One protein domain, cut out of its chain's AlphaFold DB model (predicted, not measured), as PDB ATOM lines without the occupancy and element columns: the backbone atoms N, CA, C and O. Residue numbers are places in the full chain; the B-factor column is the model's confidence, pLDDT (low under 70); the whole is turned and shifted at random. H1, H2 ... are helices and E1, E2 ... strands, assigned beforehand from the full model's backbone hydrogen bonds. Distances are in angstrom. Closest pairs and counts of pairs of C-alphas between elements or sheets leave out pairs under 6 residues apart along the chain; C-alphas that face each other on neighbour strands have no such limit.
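Overview. This is residues 202 to 344 of the 344 residues of an uncharacterized protein of Candidatus Protochlamydia naegleriophila (UniProt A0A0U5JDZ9). A twisted wall of seven strands, E1 E2 E9 E5 E6 E7 E8, has the helix H3 packed over one face, while H1 only grazes it and H2 sits near its E1 edge; the outline of the whole is flat. E2 runs on into E3, which makes a small hairpin with E4 beyond the wall. The printed part has 143 residues, in the order E1 H1 H2 E2 E3 E4 E5 E6 E7 E8 H3 E9. The mixed sheet runs E1 E2 E9 E5 E6 E7 E8, and the class is mixed, helices and strands. The whole is compact, with a radius of gyration of the C-alphas of 16.2 A and spans of 48 by 44 by 23 A.

Arrangement. E5, residues 280 to 290, bends by 54 degrees at residue 283. With E6, 296 to 305, E7, 311 to 317, and E8, 320 to 323, it makes a meander of hairpins, each strand the antiparallel neighbour of the one before. N 285 and O 301 are 2.8 A apart, N 302 and O 314 2.8 A, and N 315 and O 322 2.8 A, within hydrogen-bond range. E9, 337 to 343, is antiparallel to E5, with N 286 and O 339 at 2.8 A, and to E2, 242 to 248, with N 245 and O 340 at 2.8 A. E1, 202 to 207, is parallel to E2, with N 204 and O 244 at 2.8 A. E1, H1, 219 to 223, H2, 227 to 234, and E2 form a strand-helix-strand unit, two parallel neighbour strands with helices between, its crossover right-handed. H1 only grazes the sheet; H2 is only just not on it, with 4 pairs of C-alphas within 10 A. H3, 326 to 333, is on the sheet at a height over the sheet of 9.0 A. It runs along the strands over E6, at 9 degrees on the local plane, and only just not over E5, with 2 C-alphas falling there. In the hairpin of E3, 250 to 252, and E4, 258 to 260, N 259 and O 251 are 2.8 A apart. In H1, H2 and H3 every O i to N i+4 pair is within hydrogen-bond range.

Along the chain. E1 begins at C-alpha 202, (217.635, 162.306, 223.381). E6 is 29.6 A long, E5 29.4 A, E2 19.3 A, E7 19.2 A and E9 17.7 A. E9 ends at C-alpha 343, (207.871, 161.154, 225.554).

Size, cuts and confidence. The C-alphas farthest apart, of Asn 255 and Leu 308, are 54.2 A apart. The printed part has no cut; the links E1 to H1 and E4 to E5 are long. Mean pLDDT of the printed part is 70.9, with 64 residues under 70, among them 202 to 240.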
ATOM      1  N   GLY A 202     217.275 161.302 224.372       49.75
ATOM      2  CA  GLY A 202     217.635 162.306 223.381       49.75
ATOM      3  C   GLY A 202     217.831 163.642 224.077       49.75
ATOM      4  O   GLY A 202     216.948 164.087 224.809       49.75
ATOM      5  N   HIS A 203     218.979 164.280 223.873       48.94
ATOM      6  CA  HIS A 203     219.269 165.577 224.473       48.94
ATOM      7  C   HIS A 203     219.385 166.641 223.386       48.94
ATOM      8  O   HIS A 203     220.297 166.588 222.565       48.94
ATOM      9  N   LEU A 204     218.482 167.618 223.410       53.12
ATOM     10  CA  LEU A 204     218.486 168.762 222.508       53.12
ATOM     11  C   LEU A 204     218.797 170.030 223.302       53.12
ATOM     12  O   LEU A 204     218.211 170.276 224.359       53.12
ATOM     13  N   ARG A 205     219.724 170.844 222.801       47.44
ATOM     14  CA  ARG A 205     220.104 172.108 223.436       47.44
ATOM     15  C   ARG A 205     219.804 173.257 222.486       47.44
ATOM     16  O   ARG A 205     220.452 173.386 221.456       47.44
ATOM     17  N   LEU A 206     218.837 174.091 222.849       54.28
ATOM     18  CA  LEU A 206     218.400 175.215 222.029       54.28
ATOM     19  C   LEU A 206     219.098 176.494 222.497       54.28
ATOM     20  O   LEU A 206     218.841 176.977 223.601       54.28
ATOM     21  N   THR A 207     219.999 177.028 221.670       50.56
ATOM     22  CA  THR A 207     220.594 178.364 221.831       50.56
ATOM     23  C   THR A 207     219.683 179.418 221.204       50.56
ATOM     24  O   THR A 207     219.281 179.293 220.049       50.56
ATOM     25  N   LEU A 208     219.379 180.484 221.945       54.31
ATOM     26  CA  LEU A 208     218.572 181.606 221.442       54.31
ATOM     27  C   LEU A 208     219.375 182.574 220.544       54.31
ATOM     28  O   LEU A 208     218.803 183.426 219.871       54.31
ATOM     29  N   ASP A 209     220.695 182.387 220.462       40.88
ATOM     30  CA  ASP A 209     221.661 183.392 220.001       40.88
ATOM     31  C   ASP A 209     221.763 183.653 218.484       40.88
ATOM     32  O   ASP A 209     222.633 184.412 218.076       40.88
ATOM     33  N   ASN A 210     220.921 183.091 217.609       36.53
ATOM     34  CA  ASN A 210     221.066 183.319 216.153       36.53
ATOM     35  C   ASN A 210     219.764 183.340 215.342       36.53
ATOM     36  O   ASN A 210     219.797 183.249 214.113       36.53
ATOM     37  N   LEU A 211     218.608 183.461 215.991       39.44
ATOM     38  CA  LEU A 211     217.328 183.422 215.291       39.44
ATOM     39  C   LEU A 211     216.639 184.782 215.354       39.44
ATOM     40  O   LEU A 211     216.560 185.375 216.431       39.44
ATOM     41  N   PRO A 212     216.119 185.308 214.228       38.75
ATOM     42  CA  PRO A 212     215.300 186.508 214.280       38.75
ATOM     43  C   PRO A 212     214.155 186.258 215.268       38.75
ATOM     44  O   PRO A 212     213.454 185.259 215.152       38.75
ATOM     45  N   LEU A 213     213.971 187.171 216.231       39.22
ATOM     46  CA  LEU A 213     213.059 187.113 217.397       39.22
ATOM     47  C   LEU A 213     211.624 186.599 217.140       39.22
ATOM     48  O   LEU A 213     210.898 186.302 218.086       39.22
ATOM     49  N   ARG A 214     211.188 186.511 215.879       38.16
ATOM     50  CA  ARG A 214     209.895 185.949 215.466       38.16
ATOM     51  C   ARG A 214     209.907 184.428 215.255       38.16
ATOM     52  O   ARG A 214     208.850 183.825 215.351       38.16
ATOM     53  N   GLU A 215     211.059 183.807 214.998       39.78
ATOM     54  CA  GLU A 215     211.185 182.360 214.727       39.78
ATOM     55  C   GLU A 215     211.465 181.526 215.989       39.78
ATOM     56  O   GLU A 215     211.133 180.347 216.032       39.78
ATOM     57  N   VAL A 216     212.001 182.147 217.045       46.88
ATOM     58  CA  VAL A 216     212.248 181.527 218.367       46.88
ATOM     59  C   VAL A 216     210.956 181.075 219.064       46.88
ATOM     60  O   VAL A 216     210.986 180.292 220.012       46.88
ATOM     61  N   GLN A 217     209.808 181.568 218.601       49.81
ATOM     62  CA  GLN A 217     208.520 181.290 219.222       49.81
ATOM     63  C   GLN A 217     208.069 179.844 219.013       49.81
ATOM     64  O   GLN A 217     207.327 179.359 219.854       49.81
ATOM     65  N   ASP A 218     208.532 179.141 217.972       52.94
ATOM     66  CA  ASP A 218     208.074 177.782 217.669       52.94
ATOM     67  C   ASP A 218     209.172 176.728 217.887       52.94
ATOM     68  O   ASP A 218     210.086 176.564 217.075       52.94
ATOM     69  N   ILE A 219     209.046 175.964 218.975       55.25
ATOM     70  CA  ILE A 219     209.951 174.855 219.325       55.25
ATOM     71  C   ILE A 219     210.031 173.818 218.196       55.25
ATOM     72  O   ILE A 219     211.094 173.242 217.966       55.25
ATOM     73  N   THR A 220     208.945 173.615 217.446       52.31
ATOM     74  CA  THR A 220     208.901 172.678 216.317       52.31
ATOM     75  C   THR A 220     209.883 173.080 215.214       52.31
ATOM     76  O   THR A 220     210.586 172.227 214.673       52.31
ATOM     77  N   LEU A 221     210.014 174.380 214.931       50.91
ATOM     78  CA  LEU A 221     210.968 174.888 213.936       50.91
ATOM     79  C   LEU A 221     212.423 174.769 214.407       50.91
ATOM     80  O   LEU A 221     213.317 174.577 213.586       50.91
ATOM     81  N   LEU A 222     212.660 174.870 215.718       54.88
ATOM     82  CA  LEU A 222     213.993 174.755 216.316       54.88
ATOM     83  C   LEU A 222     214.518 173.321 216.258       54.88
ATOM     84  O   LEU A 222     215.656 173.091 215.857       54.88
ATOM     85  N   VAL A 223     213.662 172.359 216.601       56.53
ATOM     86  CA  VAL A 223     213.965 170.920 216.559       56.53
ATOM     87  C   VAL A 223     214.231 170.469 215.118       56.53
ATOM     88  O   VAL A 223     215.173 169.723 214.872       56.53
ATOM     89  N   ALA A 224     213.467 170.981 214.148       54.62
ATOM     90  CA  ALA A 224     213.644 170.661 212.730       54.62
ATOM     91  C   ALA A 224     214.969 171.169 212.120       54.62
ATOM     92  O   ALA A 224     215.372 170.689 211.059       54.62
ATOM     93  N   ARG A 225     215.640 172.145 212.752       55.44
ATOM     94  CA  ARG A 225     216.887 172.760 212.255       55.44
ATOM     95  C   ARG A 225     218.165 172.157 212.837       55.44
ATOM     96  O   ARG A 225     219.239 172.477 212.333       55.44
ATOM     97  N   ASP A 226     218.082 171.320 213.869       62.09
ATOM     98  CA  ASP A 226     219.265 170.640 214.399       62.09
ATOM     99  C   ASP A 226     219.711 169.557 213.402       62.09
ATOM    100  O   ASP A 226     219.054 168.534 213.217       62.09
ATOM    101  N   GLU A 227     220.813 169.824 212.701       57.59
ATOM    102  CA  GLU A 227     221.316 168.995 211.604       57.59
ATOM    103  C   GLU A 227     221.784 167.615 212.090       57.59
ATOM    104  O   GLU A 227     221.565 166.620 211.404       57.59
ATOM    105  N   ALA A 228     222.315 167.522 213.315       53.72
ATOM    106  CA  ALA A 228     222.721 166.256 213.926       53.72
ATOM    107  C   ALA A 228     221.504 165.417 214.343       53.72
ATOM    108  O   ALA A 228     221.493 164.191 214.187       53.72
ATOM    109  N   LEU A 229     220.453 166.076 214.839       59.22
ATOM    110  CA  LEU A 229     219.166 165.440 215.079       59.22
ATOM    111  C   LEU A 229     218.532 164.980 213.762       59.22
ATOM    112  O   LEU A 229     218.077 163.843 213.686       59.22
ATOM    113  N   ARG A 230     218.548 165.814 212.720       62.31
ATOM    114  CA  ARG A 230     218.013 165.477 211.397       62.31
ATOM    115  C   ARG A 230     218.745 164.289 210.779       62.31
ATOM    116  O   ARG A 230     218.088 163.354 210.342       62.31
ATOM    117  N   GLU A 231     220.073 164.259 210.832       61.00
ATOM    118  CA  GLU A 231     220.870 163.111 210.381       61.00
ATOM    119  C   GLU A 231     220.583 161.846 211.207       61.00
ATOM    120  O   GLU A 231     220.465 160.757 210.648       61.00
ATOM    121  N   SER A 232     220.423 161.966 212.530       56.59
ATOM    122  CA  SER A 232     220.060 160.839 213.404       56.59
ATOM    123  C   SER A 232     218.646 160.309 213.117       56.59
ATOM    124  O   SER A 232     218.432 159.093 213.077       56.59
ATOM    125  N   LEU A 233     217.696 161.216 212.853       60.06
ATOM    126  CA  LEU A 233     216.331 160.915 212.422       60.06
ATOM    127  C   LEU A 233     216.343 160.217 211.050       60.06
ATOM    128  O   LEU A 233     215.720 159.164 210.906       60.06
ATOM    129  N   GLU A 234     217.053 160.762 210.061       62.94
ATOM    130  CA  GLU A 234     217.141 160.244 208.686       62.94
ATOM    131  C   GLU A 234     217.858 158.880 208.613       62.94
ATOM    132  O   GLU A 234     217.496 158.036 207.795       62.94
ATOM    133  N   GLN A 235     218.821 158.606 209.501       60.94
ATOM    134  CA  GLN A 235     219.594 157.353 209.526       60.94
ATOM    135  C   GLN A 235     218.880 156.150 210.175       60.94
ATOM    136  O   GLN A 235     219.497 155.094 210.322       60.94
ATOM    137  N   ASN A 236     217.594 156.249 210.535       49.38
ATOM    138  CA  ASN A 236     216.798 155.128 211.067       49.38
ATOM    139  C   ASN A 236     217.409 154.458 212.321       49.38
ATOM    140  O   ASN A 236     217.282 153.251 212.541       49.38
ATOM    141  N   LYS A 237     218.077 155.239 213.176       57.81
ATOM    142  CA  LYS A 237     218.426 154.796 214.532       57.81
ATOM    143  C   LYS A 237     217.172 154.894 215.399       57.81
ATOM    144  O   LYS A 237     216.431 155.869 215.295       57.81
ATOM    145  N   ALA A 238     216.918 153.869 216.217       61.03
ATOM    146  CA  ALA A 238     215.792 153.848 217.148       61.03
ATOM    147  C   ALA A 238     215.762 155.160 217.940       61.03
ATOM    148  O   ALA A 238     216.757 155.520 218.575       61.03
ATOM    149  N   LEU A 239     214.653 155.896 217.838       63.16
ATOM    150  CA  LEU A 239     214.552 157.174 218.518       63.16
ATOM    151  C   LEU A 239     214.528 156.967 220.034       63.16
ATOM    152  O   LEU A 239     213.948 155.988 220.511       63.16
ATOM    153  N   PRO A 240     215.121 157.896 220.793       66.06
ATOM    154  CA  PRO A 240     214.920 157.974 222.228       66.06
ATOM    155  C   PRO A 240     213.436 157.966 222.586       66.06
ATOM    156  O   PRO A 240     212.637 158.677 221.972       66.06
ATOM    157  N   THR A 241     213.077 157.194 223.609       71.12
ATOM    158  CA  THR A 241     211.720 157.202 224.176       71.12
ATOM    159  C   THR A 241     211.458 158.496 224.945       71.12
ATOM    160  O   THR A 241     210.323 158.941 225.041       71.12
ATOM    161  N   LEU A 242     212.520 159.124 225.464       68.81
ATOM    162  CA  LEU A 242     212.461 160.372 226.213       68.81
ATOM    163  C   LEU A 242     213.368 161.425 225.585       68.81
ATOM    164  O   LEU A 242     214.526 161.163 225.252       68.81
ATOM    165  N   TRP A 243     212.841 162.637 225.487       73.75
ATOM    166  CA  TRP A 243     213.498 163.787 224.884       73.75
ATOM    167  C   TRP A 243     213.582 164.911 225.894       73.75
ATOM    168  O   TRP A 243     212.558 165.400 226.362       73.75
ATOM    169  N   LYS A 244     214.796 165.354 226.206       75.62
ATOM    170  CA  LYS A 244     215.032 166.547 227.017       75.62
ATOM    171  C   LYS A 244     215.441 167.695 226.110       75.62
ATOM    172  O   LYS A 244     216.417 167.583 225.370       75.62
ATOM    173  N   VAL A 245     214.710 168.797 226.198       74.00
ATOM    174  CA  VAL A 245     214.988 170.034 225.472       74.00
ATOM    175  C   VAL A 245     215.369 171.105 226.484       74.00
ATOM    176  O   VAL A 245     214.522 171.550 227.255       74.00
ATOM    177  N   ASP A 246     216.632 171.524 226.482       73.25
ATOM    178  CA  ASP A 246     217.099 172.648 227.297       73.25
ATOM    179  C   ASP A 246     216.988 173.954 226.505       73.25
ATOM    180  O   ASP A 246     217.543 174.074 225.410       73.25
ATOM    181  N   ILE A 247     216.310 174.945 227.081       75.44
ATOM    182  CA  ILE A 247     216.157 176.287 226.512       75.44
ATOM    183  C   ILE A 247     217.205 177.188 227.162       75.44
ATOM    184  O   ILE A 247     217.105 177.538 228.343       75.44
ATOM    185  N   LEU A 248     218.228 177.576 226.402       68.06
ATOM    186  CA  LEU A 248     219.292 178.436 226.909       68.06
ATOM    187  C   LEU A 248     218.835 179.887 226.962       68.06
ATOM    188  O   LEU A 248     218.897 180.612 225.978       68.06
ATOM    189  N   ARG A 249     218.430 180.317 228.154       70.38
ATOM    190  CA  ARG A 249     218.007 181.695 228.440       70.38
ATOM    191  C   ARG A 249     219.128 182.596 228.937       70.38
ATOM    192  O   ARG A 249     218.857 183.605 229.577       70.38
ATOM    193  N   THR A 250     220.378 182.201 228.738       67.88
ATOM    194  CA  THR A 250     221.543 182.930 229.238       67.88
ATOM    195  C   THR A 250     222.425 183.332 228.084       67.88
ATOM    196  O   THR A 250     222.923 182.455 227.378       67.88
ATOM    197  N   THR A 251     222.678 184.627 227.955       67.94
ATOM    198  CA  THR A 251     223.618 185.167 226.976       67.94
ATOM    199  C   THR A 251     224.718 185.931 227.695       67.94
ATOM    200  O   THR A 251     224.515 186.474 228.782       67.94
ATOM    201  N   VAL A 252     225.924 185.932 227.132       61.88
ATOM    202  CA  VAL A 252     227.042 186.708 227.684       61.88
ATOM    203  C   VAL A 252     227.045 188.060 226.986       61.88
ATOM    204  O   VAL A 252     227.282 188.151 225.784       61.88
ATOM    205  N   GLY A 253     226.745 189.117 227.734       65.31
ATOM    206  CA  GLY A 253     226.778 190.483 227.233       65.31
ATOM    207  C   GLY A 253     228.197 190.938 226.893       65.31
ATOM    208  O   GLY A 253     229.187 190.419 227.406       65.31
ATOM    209  N   ASN A 254     228.302 191.991 226.079       70.00
ATOM    210  CA  ASN A 254     229.589 192.568 225.657       70.00
ATOM    211  C   ASN A 254     230.471 193.064 226.822       70.00
ATOM    212  O   ASN A 254     231.666 193.276 226.649       70.00
ATOM    213  N   ASN A 255     229.891 193.265 228.007       67.25
ATOM    214  CA  ASN A 255     230.585 193.635 229.241       67.25
ATOM    215  C   ASN A 255     231.063 192.422 230.067       67.25
ATOM    216  O   ASN A 255     231.542 192.610 231.183       67.25
ATOM    217  N   GLY A 256     230.897 191.194 229.562       65.50
ATOM    218  CA  GLY A 256     231.181 189.952 230.284       65.50
ATOM    219  C   GLY A 256     230.128 189.572 231.332       65.50
ATOM    220  O   GLY A 256     230.295 188.571 232.021       65.50
ATOM    221  N   GLY A 257     229.050 190.353 231.467       53.84
ATOM    222  CA  GLY A 257     227.924 190.031 232.342       53.84
ATOM    223  C   GLY A 257     227.003 188.979 231.724       53.84
ATOM    224  O   GLY A 257     226.869 188.906 230.505       53.84
ATOM    225  N   VAL A 258     226.346 188.174 232.559       60.56
ATOM    226  CA  VAL A 258     225.320 187.223 232.106       60.56
ATOM    227  C   VAL A 258     223.974 187.941 232.035       60.56
ATOM    228  O   VAL A 258     223.483 188.436 233.048       60.56
ATOM    229  N   ASN A 259     223.380 187.981 230.847       65.25
ATOM    230  CA  ASN A 259     222.029 188.476 230.616       65.25
ATOM    231  C   ASN A 259     221.048 187.305 230.573       65.25
ATOM    232  O   ASN A 259     221.365 186.232 230.057       65.25
ATOM    233  N   TYR A 260     219.847 187.528 231.103       71.19
ATOM    234  CA  TYR A 260     218.785 186.531 231.122       71.19
ATOM    235  C   TYR A 260     217.660 186.899 230.166       71.19
ATOM    236  O   TYR A 260     217.080 187.982 230.251       71.19
ATOM    237  N   GLU A 261     217.325 185.972 229.278       75.19
ATOM    238  CA  GLU A 261     216.302 186.166 228.262       75.19
ATOM    239  C   GLU A 261     214.939 185.656 228.731       75.19
ATOM    240  O   GLU A 261     214.706 184.455 228.904       75.19
ATOM    241  N   GLN A 262     214.001 186.587 228.899       79.12
ATOM    242  CA  GLN A 262     212.628 186.304 229.336       79.12
ATOM    243  C   GLN A 262     211.631 186.244 228.167       79.12
ATOM    244  O   GLN A 262     210.421 186.402 228.354       79.12
ATOM    245  N   HIS A 263     212.117 186.030 226.942       80.50
ATOM    246  CA  HIS A 263     211.244 185.902 225.778       80.50
ATOM    247  C   HIS A 263     210.310 184.689 225.936       80.50
ATOM    248  O   HIS A 263     210.780 183.602 226.288       80.50
ATOM    249  N   PRO A 264     208.992 184.858 225.732       81.75
ATOM    250  CA  PRO A 264     208.053 183.758 225.872       81.75
ATOM    251  C   PRO A 264     208.287 182.721 224.773       81.75
ATOM    252  O   PRO A 264     208.468 183.070 223.608       81.75
ATOM    253  N   VAL A 265     208.259 181.449 225.161       81.94
ATOM    254  CA  VAL A 265     208.323 180.302 224.250       81.94
ATOM    255  C   VAL A 265     206.918 179.723 224.102       81.94
ATOM    256  O   VAL A 265     206.214 179.573 225.104       81.94
ATOM    257  N   ASP A 266     206.492 179.402 222.877       84.50
ATOM    258  CA  ASP A 266     205.190 178.767 222.659       84.50
ATOM    259  C   ASP A 266     205.221 177.318 223.154       84.50
ATOM    260  O   ASP A 266     205.826 176.434 222.546       84.50
ATOM    261  N   LEU A 267     204.579 177.076 224.296       87.56
ATOM    262  CA  LEU A 267     204.443 175.739 224.857       87.56
ATOM    263  C   LEU A 267     203.336 174.980 224.112       87.56
ATOM    264  O   LEU A 267     202.191 175.446 224.023       87.56
ATOM    265  N   LYS A 268     203.683 173.796 223.599       87.19
ATOM    266  CA  LYS A 268     202.779 172.869 222.907       87.19
ATOM    267  C   LYS A 268     202.743 171.531 223.647       87.19
ATOM    268  O   LYS A 268     203.778 171.036 224.082       87.19
ATOM    269  N   GLU A 269     201.549 170.954 223.793       90.19
ATOM    270  CA  GLU A 269     201.353 169.648 224.449       90.19
ATOM    271  C   GLU A 269     201.882 168.469 223.623       90.19
ATOM    272  O   GLU A 269     202.105 167.388 224.178       90.19
ATOM    273  N   SER A 270     202.085 168.694 222.324       88.69
ATOM    274  CA  SER A 270     202.685 167.769 221.376       88.69
ATOM    275  C   SER A 270     203.745 168.470 220.523       88.69
ATOM    276  O   SER A 270     203.661 169.672 220.252       88.69
ATOM    277  N   LEU A 271     204.753 167.712 220.103       83.69
ATOM    278  CA  LEU A 271     205.828 168.156 219.227       83.69
ATOM    279  C   LEU A 271     205.920 167.216 218.021       83.69
ATOM    280  O   LEU A 271     206.293 166.053 218.152       83.69
ATOM    281  N   GLU A 272     205.592 167.744 216.846       83.06
ATOM    282  CA  GLU A 272     205.679 167.019 215.577       83.06
ATOM    283  C   GLU A 272     207.147 166.884 215.135       83.06
ATOM    284  O   GLU A 272     207.862 167.883 215.041       83.06
ATOM    285  N   LEU A 273     207.598 165.659 214.845       72.12
ATOM    286  CA  LEU A 273     208.959 165.376 214.350       72.12
ATOM    287  C   LEU A 273     209.027 165.174 212.820       72.12
ATOM    288  O   LEU A 273     210.077 164.792 212.300       72.12
ATOM    289  N   GLY A 274     207.921 165.398 212.105       70.44
ATOM    290  CA  GLY A 274     207.780 165.192 210.657       70.44
ATOM    291  C   GLY A 274     206.509 164.413 210.298       70.44
ATOM    292  O   GLY A 274     205.865 163.854 211.177       70.44
ATOM    293  N   GLU A 275     206.158 164.367 209.007       67.88
ATOM    294  CA  GLU A 275     204.870 163.824 208.522       67.88
ATOM    295  C   GLU A 275     204.675 162.314 208.779       67.88
ATOM    296  O   GLU A 275     203.541 161.860 208.902       67.88
ATOM    297  N   ASP A 276     205.763 161.549 208.930       70.75
ATOM    298  CA  ASP A 276     205.729 160.082 209.071       70.75
ATOM    299  C   ASP A 276     205.972 159.578 210.509       70.75
ATOM    300  O   ASP A 276     206.240 158.391 210.717       70.75
ATOM    301  N   ARG A 277     205.950 160.458 211.519       71.50
ATOM    302  CA  ARG A 277     206.298 160.091 212.906       71.50
ATOM    303  C   ARG A 277     205.180 160.406 213.882       71.50
ATOM    304  O   ARG A 277     204.458 161.382 213.723       71.50
ATOM    305  N   ALA A 278     205.073 159.577 214.921       77.38
ATOM    306  CA  ALA A 278     204.206 159.881 216.048       77.38
ATOM    307  C   ALA A 278     204.685 161.177 216.733       77.38
ATOM    308  O   ALA A 278     205.900 161.375 216.878       77.38
ATOM    309  N   PRO A 279     203.761 162.064 217.129       84.62
ATOM    310  CA  PRO A 279     204.117 163.285 217.828       84.62
ATOM    311  C   PRO A 279     204.652 162.962 219.220       84.62
ATOM    312  O   PRO A 279     204.064 162.161 219.945       84.62
ATOM    313  N   LEU A 280     205.720 163.647 219.629       83.75
ATOM    314  CA  LEU A 280     206.200 163.536 221.000       83.75
ATOM    315  C   LEU A 280     205.237 164.260 221.938       83.75
ATOM    316  O   LEU A 280     204.884 165.421 221.722       83.75
ATOM    317  N   ARG A 281     204.850 163.604 223.020       88.94
ATOM    318  CA  ARG A 281     203.952 164.123 224.044       88.94
ATOM    319  C   ARG A 281     204.740 164.872 225.111       88.94
ATOM    320  O   ARG A 281     205.672 164.330 225.690       88.94
ATOM    321  N   LEU A 282     204.365 166.112 225.419       89.62
ATOM    322  CA  LEU A 282     205.012 166.876 226.488       89.62
ATOM    323  C   LEU A 282     204.636 166.299 227.863       89.62
ATOM    324  O   LEU A 282     203.455 166.203 228.196       89.62
ATOM    325  N   MET A 283     205.639 165.959 228.669       85.62
ATOM    326  CA  MET A 283     205.471 165.325 229.982       85.62
ATOM    327  C   MET A 283     205.901 166.215 231.144       85.62
ATOM    328  O   MET A 283     205.349 166.110 232.241       85.62
ATOM    329  N   GLN A 284     206.877 167.100 230.932       88.50
ATOM    330  CA  GLN A 284     207.373 167.977 231.987       88.50
ATOM    331  C   GLN A 284     207.811 169.333 231.445       88.50
ATOM    332  O   GLN A 284     208.417 169.416 230.378       88.50
ATOM    333  N   ILE A 285     207.570 170.379 232.230       88.75
ATOM    334  CA  ILE A 285     208.066 171.735 232.005       88.75
ATOM    335  C   ILE A 285     208.869 172.136 233.237       88.75
ATOM    336  O   ILE A 285     208.354 172.109 234.348       88.75
ATOM    337  N   GLN A 286     210.131 172.495 233.055       87.00
ATOM    338  CA  GLN A 286     210.988 173.020 234.111       87.00
ATOM    339  C   GLN A 286     211.014 174.536 234.017       87.00
ATOM    340  O   GLN A 286     211.353 175.094 232.970       87.00
ATOM    341  N   CYS A 287     210.692 175.194 235.123       87.31
ATOM    342  CA  CYS A 287     210.631 176.638 235.205       87.31
ATOM    343  C   CYS A 287     211.679 177.171 236.174       87.31
ATOM    344  O   CYS A 287     211.987 176.560 237.196       87.31
ATOM    345  N   ASN A 288     212.225 178.334 235.842       83.88
ATOM    346  CA  ASN A 288     213.097 179.078 236.731       83.88
ATOM    347  C   ASN A 288     212.720 180.555 236.656       83.88
ATOM    348  O   ASN A 288     212.809 181.190 235.597       83.88
ATOM    349  N   ARG A 289     212.257 181.070 237.792       81.69
ATOM    350  CA  ARG A 289     211.796 182.440 237.945       81.69
ATOM    351  C   ARG A 289     212.764 183.186 238.840       81.69
ATOM    352  O   ARG A 289     213.139 182.711 239.909       81.69
ATOM    353  N   GLU A 290     213.151 184.375 238.404       70.56
ATOM    354  CA  GLU A 290     213.904 185.284 239.255       70.56
ATOM    355  C   GLU A 290     212.989 185.747 240.397       70.56
ATOM    356  O   GLU A 290     211.891 186.263 240.162       70.56
ATOM    357  N   SER A 291     213.401 185.474 241.629       59.50
ATOM    358  CA  SER A 291     212.745 185.941 242.842       59.50
ATOM    359  C   SER A 291     213.354 187.284 243.271       59.50
ATOM    360  O   SER A 291     213.982 187.992 242.480       59.50
ATOM    361  N   PHE A 292     213.119 187.706 244.513       40.44
ATOM    362  CA  PHE A 292     213.657 188.969 245.013       40.44
ATOM    363  C   PHE A 292     215.199 188.975 244.983       40.44
ATOM    364  O   PHE A 292     215.845 187.999 245.349       40.44
ATOM    365  N   ALA A 293     215.784 190.112 244.593       41.66
ATOM    366  CA  ALA A 293     217.222 190.390 244.697       41.66
ATOM    367  C   ALA A 293     218.167 189.437 243.923       41.66
ATOM    368  O   ALA A 293     219.277 189.168 244.378       41.66
ATOM    369  N   GLY A 294     217.759 188.946 242.747       58.88
ATOM    370  CA  GLY A 294     218.614 188.116 241.884       58.88
ATOM    371  C   GLY A 294     218.723 186.651 242.321       58.88
ATOM    372  O   GLY A 294     219.463 185.872 241.716       58.88
ATOM    373  N   MET A 295     217.973 186.258 243.354       60.47
ATOM    374  CA  MET A 295     217.781 184.857 243.707       60.47
ATOM    375  C   MET A 295     216.871 184.179 242.681       60.47
ATOM    376  O   MET A 295     216.092 184.821 241.976       60.47
ATOM    377  N   ARG A 296     217.000 182.860 242.554       69.38
ATOM    378  CA  ARG A 296     216.268 182.066 241.565       69.38
ATOM    379  C   ARG A 296     215.451 181.013 242.257       69.38
ATOM    380  O   ARG A 296     215.965 180.309 243.119       69.38
ATOM    381  N   HIS A 297     214.215 180.884 241.813       81.38
ATOM    382  CA  HIS A 297     213.306 179.863 242.282       81.38
ATOM    383  C   HIS A 297     213.022 178.866 241.168       81.38
ATOM    384  O   HIS A 297     212.643 179.267 240.065       81.38
ATOM    385  N   SER A 298     213.240 177.580 241.442       81.75
ATOM    386  CA  SER A 298     213.057 176.506 240.462       81.75
ATOM    387  C   SER A 298     211.890 175.624 240.865       81.75
ATOM    388  O   SER A 298     211.823 175.160 241.996       81.75
ATOM    389  N   TYR A 299     211.002 175.364 239.918       81.50
ATOM    390  CA  TYR A 299     209.830 174.508 240.084       81.50
ATOM    391  C   TYR A 299     209.554 173.793 238.764       81.50
ATOM    392  O   TYR A 299     210.143 174.115 237.726       81.50
ATOM    393  N   LEU A 300     208.675 172.797 238.781       90.00
ATOM    394  CA  LEU A 300     208.308 172.075 237.567       90.00
ATOM    395  C   LEU A 300     206.806 171.867 237.462       90.00
ATOM    396  O   LEU A 300     206.094 171.824 238.460       90.00
ATOM    397  N   TYR A 301     206.343 171.696 236.233       87.81
ATOM    398  CA  TYR A 301     205.029 171.162 235.929       87.81
ATOM    399  C   TYR A 301     205.201 169.766 235.372       87.81
ATOM    400  O   TYR A 301     206.017 169.559 234.474       87.81
ATOM    401  N   ARG A 302     204.431 168.814 235.882       88.00
ATOM    402  CA  ARG A 302     204.457 167.426 235.435       88.00
ATOM    403  C   ARG A 302     203.070 166.997 235.004       88.00
ATOM    404  O   ARG A 302     202.103 167.180 235.744       88.00
ATOM    405  N   ARG A 303     202.991 166.391 233.825       84.38
ATOM    406  CA  ARG A 303     201.800 165.693 233.367       84.38
ATOM    407  C   ARG A 303     201.711 164.352 234.090       84.38
ATOM    408  O   ARG A 303     202.691 163.610 234.161       84.38
ATOM    409  N   ILE A 304     200.539 164.060 234.632       82.81
ATOM    410  CA  ILE A 304     200.189 162.756 235.178       82.81
ATOM    411  C   ILE A 304     198.995 162.206 234.405       82.81
ATOM    412  O   ILE A 304     198.026 162.919 234.130       82.81
ATOM    413  N   GLU A 305     199.073 160.927 234.073       75.50
ATOM    414  CA  GLU A 305     197.956 160.201 233.494       75.50
ATOM    415  C   GLU A 305     197.117 159.638 234.638       75.50
ATOM    416  O   GLU A 305     197.612 158.932 235.521       75.50
ATOM    417  N   THR A 306     195.843 160.014 234.684       66.62
ATOM    418  CA  THR A 306     194.925 159.458 235.682       66.62
ATOM    419  C   THR A 306     194.402 158.104 235.220       66.62
ATOM    420  O   THR A 306     194.302 157.831 234.027       66.62
ATOM    421  N   THR A 307     193.964 157.269 236.162       56.47
ATOM    422  CA  THR A 307     193.310 155.978 235.873       56.47
ATOM    423  C   THR A 307     192.051 156.101 235.007       56.47
ATOM    424  O   THR A 307     191.588 155.109 234.453       56.47
ATOM    425  N   LEU A 308     191.502 157.312 234.877       59.28
ATOM    426  CA  LEU A 308     190.353 157.645 234.036       59.28
ATOM    427  C   LEU A 308     190.752 158.105 232.622       59.28
ATOM    428  O   LEU A 308     189.886 158.526 231.858       59.28
ATOM    429  N   GLY A 309     192.043 158.064 232.272       61.16
ATOM    430  CA  GLY A 309     192.556 158.489 230.967       61.16
ATOM    431  C   GLY A 309     192.519 160.002 230.740       61.16
ATOM    432  O   GLY A 309     192.691 160.457 229.615       61.16
ATOM    433  N   THR A 310     192.269 160.793 231.790       68.94
ATOM    434  CA  THR A 310     192.359 162.257 231.718       68.94
ATOM    435  C   THR A 310     193.742 162.723 232.142       68.94
ATOM    436  O   THR A 310     194.225 162.340 233.212       68.94
ATOM    437  N   ASP A 311     194.359 163.567 231.322       81.31
ATOM    438  CA  ASP A 311     195.613 164.216 231.675       81.31
ATOM    439  C   ASP A 311     195.378 165.312 232.693       81.31
ATOM    440  O   ASP A 311     194.501 166.164 232.533       81.31
ATOM    441  N   LYS A 312     196.218 165.315 233.722       86.19
ATOM    442  CA  LYS A 312     196.312 166.428 234.655       86.19
ATOM    443  C   LYS A 312     197.728 166.947 234.682       86.19
ATOM    444  O   LYS A 312     198.689 166.188 234.592       86.19
ATOM    445  N   TRP A 313     197.845 168.251 234.853       90.00
ATOM    446  CA  TRP A 313     199.119 168.905 235.062       90.00
ATOM    447  C   TRP A 313     199.232 169.302 236.527       90.00
ATOM    448  O   TRP A 313     198.342 169.945 237.082       90.00
ATOM    449  N   LEU A 314     200.325 168.895 237.157       80.19
ATOM    450  CA  LEU A 314     200.656 169.249 238.528       80.19
ATOM    451  C   LEU A 314     201.822 170.225 238.521       80.19
ATOM    452  O   LEU A 314     202.859 169.927 237.937       80.19
ATOM    453  N   LYS A 315     201.675 171.363 239.191       89.31
ATOM    454  CA  LYS A 315     202.791 172.216 239.586       89.31
ATOM    455  C   LYS A 315     203.401 171.643 240.861       89.31
ATOM    456  O   LYS A 315     202.714 171.578 241.879       89.31
ATOM    457  N   CYS A 316     204.667 171.262 240.792       79.50
ATOM    458  CA  CYS A 316     205.486 170.856 241.926       79.50
ATOM    459  C   CYS A 316     206.438 172.007 242.261       79.50
ATOM    460  O   CYS A 316     207.377 172.287 241.509       79.50
ATOM    461  N   ASP A 317     206.151 172.685 243.363       81.19
ATOM    462  CA  ASP A 317     206.834 173.883 243.834       81.19
ATOM    463  C   ASP A 317     207.320 173.631 245.268       81.19
ATOM    464  O   ASP A 317     206.548 173.753 246.213       81.19
ATOM    465  N   ASP A 318     208.563 173.163 245.405       81.88
ATOM    466  CA  ASP A 318     209.108 172.588 246.640       81.88
ATOM    467  C   ASP A 318     208.198 171.507 247.260       81.88
ATOM    468  O   ASP A 318     208.108 170.396 246.734       81.88
ATOM    469  N   ASP A 319     207.546 171.806 248.382       66.19
ATOM    470  CA  ASP A 319     206.621 170.933 249.112       66.19
ATOM    471  C   ASP A 319     205.160 171.078 248.649       66.19
ATOM    472  O   ASP A 319     204.294 170.275 249.007       66.19
ATOM    473  N   CYS A 320     204.878 172.074 247.812       62.53
ATOM    474  CA  CYS A 320     203.545 172.393 247.339       62.53
ATOM    475  C   CYS A 320     203.268 171.720 245.991       62.53
ATOM    476  O   CYS A 320     203.855 172.063 244.962       62.53
ATOM    477  N   ILE A 321     202.307 170.793 245.978       76.44
ATOM    478  CA  ILE A 321     201.809 170.158 244.753       76.44
ATOM    479  C   ILE A 321     200.388 170.646 244.487       76.44
ATOM    480  O   ILE A 321     199.493 170.464 245.311       76.44
ATOM    481  N   THR A 322     200.170 171.267 243.330       81.31
ATOM    482  CA  THR A 322     198.866 171.836 242.951       81.31
ATOM    483  C   THR A 322     198.490 171.452 241.529       81.31
ATOM    484  O   THR A 322     199.336 171.439 240.642       81.31
ATOM    485  N   GLU A 323     197.221 171.126 241.291       89.56
ATOM    486  CA  GLU A 323     196.707 170.889 239.938       89.56
ATOM    487  C   GLU A 323     196.538 172.227 239.210       89.56
ATOM    488  O   GLU A 323     195.964 173.168 239.759       89.56
ATOM    489  N   VAL A 324     197.053 172.324 237.984       89.88
ATOM    490  CA  VAL A 324     197.057 173.556 237.186       89.88
ATOM    491  C   VAL A 324     196.680 173.225 235.742       89.88
ATOM    492  O   VAL A 324     197.326 172.372 235.146       89.88
ATOM    493  N   PRO A 325     195.686 173.886 235.123       93.75
ATOM    494  CA  PRO A 325     195.360 173.664 233.713       93.75
ATOM    495  C   PRO A 325     196.520 174.033 232.777       93.75
ATOM    496  O   PRO A 325     197.180 175.051 232.984       93.75
ATOM    497  N   PHE A 326     196.726 173.279 231.691       93.88
ATOM    498  CA  PHE A 326     197.821 173.550 230.747       93.88
ATOM    499  C   PHE A 326     197.782 174.972 230.160       93.88
ATOM    500  O   PHE A 326     198.807 175.652 230.096       93.88
ATOM    501  N   ASP A 327     196.591 175.475 229.823       93.19
ATOM    502  CA  ASP A 327     196.395 176.847 229.333       93.19
ATOM    503  C   ASP A 327     196.852 177.919 230.329       93.19
ATOM    504  O   ASP A 327     197.191 179.047 229.954       93.19
ATOM    505  N   GLU A 328     196.830 177.617 231.627       92.56
ATOM    506  CA  GLU A 328     197.378 178.506 232.644       92.56
ATOM    507  C   GLU A 328     198.908 178.481 232.634       92.56
ATOM    508  O   GLU A 328     199.524 179.549 232.648       92.56
ATOM    509  N   ILE A 329     199.514 177.296 232.515       93.06
ATOM    510  CA  ILE A 329     200.972 177.125 232.412       93.06
ATOM    511  C   ILE A 329     201.500 177.887 231.194       93.06
ATOM    512  O   ILE A 329     202.398 178.718 231.320       93.06
ATOM    513  N   LYS A 330     200.874 177.695 230.027       91.75
ATOM    514  CA  LYS A 330     201.231 178.387 228.781       91.75
ATOM    515  C   LYS A 330     201.213 179.908 228.927       91.75
ATOM    516  O   LYS A 330     202.114 180.587 228.445       91.75
ATOM    517  N   ARG A 331     200.207 180.452 229.615       89.56
ATOM    518  CA  ARG A 331     200.074 181.905 229.806       89.56
ATOM    519  C   ARG A 331     201.059 182.476 230.821       89.56
ATOM    520  O   ARG A 331     201.492 183.611 230.644       89.56
ATOM    521  N   ARG A 332     201.373 181.743 231.892       89.69
ATOM    522  CA  ARG A 332     202.171 182.264 233.017       89.69
ATOM    523  C   ARG A 332     203.662 181.975 232.897       89.69
ATOM    524  O   ARG A 332     204.471 182.786 233.335       89.69
ATOM    525  N   GLU A 333     204.020 180.854 232.280       90.88
ATOM    526  CA  GLU A 333     205.349 180.254 232.429       90.88
ATOM    527  C   GLU A 333     206.167 180.227 231.137       90.88
ATOM    528  O   GLU A 333     207.350 179.893 231.163       90.88
ATOM    529  N   ALA A 334     205.583 180.643 230.009       86.56
ATOM    530  CA  ALA A 334     206.261 180.695 228.711       86.56
ATOM    531  C   ALA A 334     207.596 181.465 228.752       86.56
ATOM    532  O   ALA A 334     208.560 181.082 228.087       86.56
ATOM    533  N   SER A 335     207.674 182.537 229.545       85.19
ATOM    534  CA  SER A 335     208.886 183.354 229.729       85.19
ATOM    535  C   SER A 335     209.891 182.772 230.724       85.19
ATOM    536  O   SER A 335     211.044 183.197 230.745       85.19
ATOM    537  N   TYR A 336     209.469 181.808 231.540       87.19
ATOM    538  CA  TYR A 336     210.254 181.237 232.635       87.19
ATOM    539  C   TYR A 336     210.552 179.755 232.431       87.19
ATOM    540  O   TYR A 336     211.050 179.121 233.348       87.19
ATOM    541  N   CYS A 337     210.254 179.187 231.262       85.00
ATOM    542  CA  CYS A 337     210.498 177.783 230.942       85.00
ATOM    543  C   CYS A 337     211.944 177.556 230.478       85.00
ATOM    544  O   CYS A 337     212.331 178.080 229.437       85.00
ATOM    545  N   TRP A 338     212.728 176.760 231.202       80.31
ATOM    546  CA  TRP A 338     214.148 176.486 230.925       80.31
ATOM    547  C   TRP A 338     214.404 175.076 230.401       80.31
ATOM    548  O   TRP A 338     215.451 174.825 229.809       80.31
ATOM    549  N   GLY A 339     213.461 174.163 230.603       80.81
ATOM    550  CA  GLY A 339     213.594 172.787 230.158       80.81
ATOM    551  C   GLY A 339     212.240 172.173 229.855       80.81
ATOM    552  O   GLY A 339     211.250 172.477 230.516       80.81
ATOM    553  N   LEU A 340     212.203 171.292 228.867       83.25
ATOM    554  CA  LEU A 340     211.030 170.508 228.508       83.25
ATOM    555  C   LEU A 340     211.421 169.042 228.421       83.25
ATOM    556  O   LEU A 340     212.530 168.713 227.997       83.25
ATOM    557  N   VAL A 341     210.508 168.164 228.818       79.00
ATOM    558  CA  VAL A 341     210.658 166.721 228.632       79.00
ATOM    559  C   VAL A 341     209.480 166.217 227.825       79.00
ATOM    560  O   VAL A 341     208.337 166.440 228.225       79.00
ATOM    561  N   PHE A 342     209.765 165.538 226.720       81.19
ATOM    562  CA  PHE A 342     208.777 164.862 225.897       81.19
ATOM    563  C   PHE A 342     208.987 163.346 225.916       81.19
ATOM    564  O   PHE A 342     210.103 162.869 226.123       81.19
ATOM    565  N   GLU A 343     207.914 162.610 225.677       81.19
ATOM    566  CA  GLU A 343     207.871 161.154 225.554       81.19
ATOM    567  C   GLU A 343     207.303 160.777 224.180       81.19
ATOM    568  O   GLU A 343     206.407 161.464 223.689       81.19
ATOM    569  N   ALA A 344     207.881 159.765 223.533       78.12
ATOM    570  CA  ALA A 344     207.542 159.349 222.167       78.12
ATOM    571  C   ALA A 344     206.335 158.409 222.071       78.12
ATOM    572  O   ALA A 344     206.122 157.623 223.022       78.12
TER     573      ALA A 344